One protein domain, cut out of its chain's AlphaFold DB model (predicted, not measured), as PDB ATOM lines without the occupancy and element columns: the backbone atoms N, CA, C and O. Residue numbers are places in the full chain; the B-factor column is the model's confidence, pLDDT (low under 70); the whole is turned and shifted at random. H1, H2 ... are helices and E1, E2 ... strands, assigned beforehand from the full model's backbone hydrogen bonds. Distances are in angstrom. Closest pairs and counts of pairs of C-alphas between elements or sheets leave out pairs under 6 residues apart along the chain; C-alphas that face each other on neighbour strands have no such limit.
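This is residues 3 to 42 of the 43 residues of an uncharacterized protein of gamma proteobacterium NOR5-3 (UniProt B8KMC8). A small antiparallel hairpin, E1 and E2, sits in the middle of an elongated row, with helix H1 toward one end and helix H2 toward the other. The printed part has 40 residues, in the order H1, E1, E2, H2, and its class is mixed, helices and strands. It is only just loose, close to compact, with a radius of gyration of the C-alphas of 10.9 A and spans of 32 by 19 by 12 A.

H1, residues 3 to 11, begins at C-alpha 3 (107.733, 99.066, 61.749) and is 12.2 A long. E1 is residues 19 to 21, 6.7 A, and E2 residues 27 to 29, 6.4 A. H2, residues 34 to 41, is 10.4 A long and ends at C-alpha 41 (115.343, 91.941, 87.480).

E1 and E2 form a hairpin, antiparallel at 167 degrees; N 20 and O 28 are 2.9 A apart, within hydrogen-bond range. H1 is apart from E2 and H2, and E1 is apart from H2. In H1 and H2 every O i to N i+4 pair is within hydrogen-bond range.

The C-alphas farthest apart, those of Ala 3 and Asp 35, are 31.9 A apart. The printed part has no cut, no link is long, and no printed residue is under 70 in pLDDT.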
ATOM      1  N   ALA A   3     107.287  97.675  61.810       97.06
ATOM      2  CA  ALA A   3     107.733  99.066  61.749       97.06
ATOM      3  C   ALA A   3     107.421  99.865  63.029       97.06
ATOM      4  O   ALA A   3     108.258 100.641  63.476       97.06
ATOM      5  N   GLU A   4     106.260  99.639  63.651       98.00
ATOM      6  CA  GLU A   4     105.876 100.305  64.906       98.00
ATOM      7  C   GLU A   4     106.777  99.865  66.065       98.00
ATOM      8  O   GLU A   4     107.241 100.700  66.834       98.00
ATOM      9  N   HIS A   5     107.096  98.569  66.160       95.56
ATOM     10  CA  HIS A   5     108.022  98.072  67.182       95.56
ATOM     11  C   HIS A   5     109.446  98.593  66.973       95.56
ATOM     12  O   HIS A   5     110.134  98.920  67.939       95.56
ATOM     13  N   TYR A   6     109.891  98.698  65.719       95.56
ATOM     14  CA  TYR A   6     111.197  99.273  65.404       95.56
ATOM     15  C   TYR A   6     111.262 100.763  65.764       95.56
ATOM     16  O   TYR A   6     112.237 101.201  66.375       95.56
ATOM     17  N   ALA A   7     110.220 101.533  65.425       97.06
ATOM     18  CA  ALA A   7     110.106 102.944  65.789       97.06
ATOM     19  C   ALA A   7     110.137 103.128  67.312       97.06
ATOM     20  O   ALA A   7     110.997 103.850  67.809       97.06
ATOM     21  N   LEU A   8     109.313 102.372  68.045       95.44
ATOM     22  CA  LEU A   8     109.310 102.371  69.508       95.44
ATOM     23  C   LEU A   8     110.698 102.074  70.084       95.44
ATOM     24  O   LEU A   8     111.159 102.778  70.978       95.44
ATOM     25  N   GLY A   9     111.382 101.052  69.559       93.81
ATOM     26  CA  GLY A   9     112.737 100.710  69.980       93.81
ATOM     27  C   GLY A   9     113.704 101.884  69.826       93.81
ATOM     28  O   GLY A   9     114.457 102.183  70.752       93.81
ATOM     29  N   ARG A  10     113.664 102.592  68.691       94.44
ATOM     30  CA  ARG A  10     114.511 103.778  68.490       94.44
ATOM     31  C   ARG A  10     114.151 104.919  69.437       94.44
ATOM     32  O   ARG A  10     115.066 105.531  69.986       94.44
ATOM     33  N   ASP A  11     112.864 105.160  69.661       95.25
ATOM     34  CA  ASP A  11     112.378 106.245  70.521       95.25
ATOM     35  C   ASP A  11     112.809 106.063  71.983       95.25
ATOM     36  O   ASP A  11     113.151 107.034  72.654       95.25
ATOM     37  N   ILE A  12     112.884 104.816  72.463       91.75
ATOM     38  CA  ILE A  12     113.355 104.495  73.823       91.75
ATOM     39  C   ILE A  12     114.868 104.223  73.902       91.75
ATOM     40  O   ILE A  12     115.372 103.786  74.937       91.75
ATOM     41  N   GLY A  13     115.615 104.467  72.821       91.06
ATOM     42  CA  GLY A  13     117.077 104.377  72.813       91.06
ATOM     43  C   GLY A  13     117.655 102.965  72.661       91.06
ATOM     44  O   GLY A  13     118.824 102.753  72.989       91.06
ATOM     45  N   VAL A  14     116.897 101.998  72.137       93.44
ATOM     46  CA  VAL A  14     117.437 100.688  71.738       93.44
ATOM     47  C   VAL A  14     118.442 100.874  70.599       93.44
ATOM     48  O   VAL A  14     118.122 101.424  69.546       93.44
ATOM     49  N   ARG A  15     119.671 100.387  70.802       91.50
ATOM     50  CA  ARG A  15     120.783 100.498  69.833       91.50
ATOM     51  C   ARG A  15     121.319  99.155  69.343       91.50
ATOM     52  O   ARG A  15     122.078  99.123  68.382       91.50
ATOM     53  N   ALA A  16     120.948  98.063  70.004       90.81
ATOM     54  CA  ALA A  16     121.404  96.719  69.683       90.81
ATOM     55  C   ALA A  16     120.380  95.674  70.131       90.81
ATOM     56  O   ALA A  16     119.533  95.932  70.990       90.81
ATOM     57  N   THR A  17     120.489  94.477  69.567       92.12
ATOM     58  CA  THR A  17     119.702  93.311  69.963       92.12
ATOM     59  C   THR A  17     120.605  92.234  70.574       92.12
ATOM     60  O   THR A  17     121.692  92.012  70.041       92.12
ATOM     61  N   PRO A  18     120.156  91.520  71.622       93.19
ATOM     62  CA  PRO A  18     118.915  91.764  72.357       93.19
ATOM     63  C   PRO A  18     119.005  93.034  73.227       93.19
ATOM     64  O   PRO A  18     120.088  93.458  73.617       93.19
ATOM     65  N   THR A  19     117.859  93.656  73.502       93.50
ATOM     66  CA  THR A  19     117.695  94.679  74.545       93.50
ATOM     67  C   THR A  19     116.428  94.334  75.318       93.50
ATOM     68  O   THR A  19     115.404  94.031  74.707       93.50
ATOM     69  N   ILE A  20     116.503  94.358  76.646       91.81
ATOM     70  CA  ILE A  20     115.389  94.051  77.545       91.81
ATOM     71  C   ILE A  20     114.979  95.343  78.246       91.81
ATOM     72  O   ILE A  20     115.822  96.043  78.802       91.81
ATOM     73  N   VAL A  21     113.686  95.653  78.220       91.69
ATOM     74  CA  VAL A  21     113.103  96.799  78.923       91.69
ATOM     75  C   VAL A  21     112.256  96.248  80.062       91.69
ATOM     76  O   VAL A  21     111.304  95.505  79.818       91.69
ATOM     77  N   SER A  22     112.629  96.549  81.304       88.25
ATOM     78  CA  SER A  22     111.901  96.080  82.484       88.25
ATOM     79  C   SER A  22     110.648  96.936  82.747       88.25
ATOM     80  O   SER A  22     110.577  98.086  82.301       88.25
ATOM     81  N   PRO A  23     109.685  96.448  83.553       87.38
ATOM     82  CA  PRO A  23     108.539  97.252  83.987       87.38
ATOM     83  C   PRO A  23     108.911  98.520  84.773       87.38
ATOM     84  O   PRO A  23     108.124  99.460  84.815       87.38
ATOM     85  N   SER A  24     110.101  98.571  85.386       88.81
ATOM     86  CA  SER A  24     110.603  99.772  86.071       88.81
ATOM     87  C   SER A  24     111.212 100.808  85.119       88.81
ATOM     88  O   SER A  24     111.689 101.846  85.575       88.81
ATOM     89  N   GLY A  25     111.223 100.541  83.808       87.69
ATOM     90  CA  GLY A  25     111.868 101.384  82.801       87.69
ATOM     91  C   GLY A  25     113.383 101.185  82.706       87.69
ATOM     92  O   GLY A  25     114.052 101.930  81.994       87.69
ATOM     93  N   GLN A  26     113.946 100.187  83.398       87.94
ATOM     94  CA  GLN A  26     115.358  99.840  83.254       87.94
ATOM     95  C   GLN A  26     115.602  99.227  81.873       87.94
ATOM     96  O   GLN A  26     114.884  98.321  81.452       87.94
ATOM     97  N   VAL A  27     116.652  99.688  81.194       89.25
ATOM     98  CA  VAL A  27     117.080  99.160  79.897       89.25
ATOM     99  C   VAL A  27     118.348  98.333  80.088       89.25
ATOM    100  O   VAL A  27     119.369  98.840  80.552       89.25
ATOM    101  N   LEU A  28     118.278  97.053  79.733       88.62
ATOM    102  CA  LEU A  28     119.396  96.115  79.757       88.62
ATOM    103  C   LEU A  28     119.831  95.847  78.318       88.62
ATOM    104  O   LEU A  28     119.082  95.270  77.527       88.62
ATOM    105  N   HIS A  29     121.034  96.293  77.969       86.56
ATOM    106  CA  HIS A  29     121.593  96.099  76.637       86.56
ATOM    107  C   HIS A  29     122.362  94.783  76.542       86.56
ATOM    108  O   HIS A  29     123.176  94.462  77.408       86.56
ATOM    109  N   GLY A  30     122.154  94.061  75.443       86.56
ATOM    110  CA  GLY A  30     122.776  92.766  75.210       86.56
ATOM    111  C   GLY A  30     122.165  91.659  76.065       86.56
ATOM    112  O   GLY A  30     121.086  91.793  76.642       86.56
ATOM    113  N   TYR A  31     122.863  90.527  76.113       83.69
ATOM    114  CA  TYR A  31     122.492  89.388  76.943       83.69
ATOM    115  C   TYR A  31     123.730  88.842  77.645       83.69
ATOM    116  O   TYR A  31     124.635  88.310  77.008       83.69
ATOM    117  N   SER A  32     123.762  88.994  78.967       84.69
ATOM    118  CA  SER A  32     124.880  88.597  79.827       84.69
ATOM    119  C   SER A  32     124.689  87.226  80.487       84.69
ATOM    120  O   SER A  32     125.459  86.876  81.379       84.69
ATOM    121  N   GLY A  33     123.668  86.459  80.092       91.12
ATOM    122  CA  GLY A  33     123.307  85.177  80.707       91.12
ATOM    123  C   GLY A  33     122.184  85.280  81.745       91.12
ATOM    124  O   GLY A  33     121.840  86.373  82.201       91.12
ATOM    125  N   VAL A  34     121.606  84.125  82.097       91.69
ATOM    126  CA  VAL A  34     120.403  84.016  82.943       91.69
ATOM    127  C   VAL A  34     120.636  84.580  84.344       91.69
ATOM    128  O   VAL A  34     119.849  85.409  84.783       91.69
ATOM    129  N   ASP A  35     121.733  84.220  85.012       92.69
ATOM    130  CA  ASP A  35     121.994  84.660  86.393       92.69
ATOM    131  C   ASP A  35     122.087  86.186  86.508       92.69
ATOM    132  O   ASP A  35     121.482  86.804  87.382       92.69
ATOM    133  N   ASN A  36     122.788  86.815  85.559       89.94
ATOM    134  CA  ASN A  36     122.907  88.270  85.490       89.94
ATOM    135  C   ASN A  36     121.559  88.943  85.192       89.94
ATOM    136  O   ASN A  36     121.285  90.030  85.698       89.94
ATOM    137  N   LEU A  37     120.712  88.302  84.383       89.75
ATOM    138  CA  LEU A  37     119.367  88.793  84.103       89.75
ATOM    139  C   LEU A  37     118.475  88.727  85.350       89.75
ATOM    140  O   LEU A  37     117.825  89.719  85.670       89.75
ATOM    141  N   LEU A  38     118.472  87.602  86.067       91.19
ATOM    142  CA  LEU A  38     117.708  87.432  87.309       91.19
ATOM    143  C   LEU A  38     118.139  88.459  88.365       91.19
ATOM    144  O   LEU A  38     117.300  89.171  88.918       91.19
ATOM    145  N   ALA A  39     119.452  88.639  88.547       89.88
ATOM    146  CA  ALA A  39     120.000  89.646  89.452       89.88
ATOM    147  C   ALA A  39     119.569  91.079  89.083       89.88
ATOM    148  O   ALA A  39     119.218  91.867  89.965       89.88
ATOM    149  N   ALA A  40     119.560  91.423  87.790       86.81
ATOM    150  CA  ALA A  40     119.114  92.733  87.318       86.81
ATOM    151  C   ALA A  40     117.606  92.951  87.530       86.81
ATOM    152  O   ALA A  40     117.192  94.043  87.921       86.81
ATOM    153  N   LEU A  41     116.797  91.911  87.312       86.12
ATOM    154  CA  LEU A  41     115.343  91.941  87.480       86.12
ATOM    155  C   LEU A  41     114.889  91.812  88.941       86.12
ATOM    156  O   LEU A  41     113.729  92.104  89.231       86.12
ATOM    157  N   ARG A  42     115.800  91.445  89.853       85.62
ATOM    158  CA  ARG A  42     115.540  91.229  91.286       85.62
ATOM    159  C   ARG A  42     114.464  90.165  91.534       85.62
ATOM    160  O   ARG A  42     113.584  90.367  92.373       85.62
TER     161      ARG A  42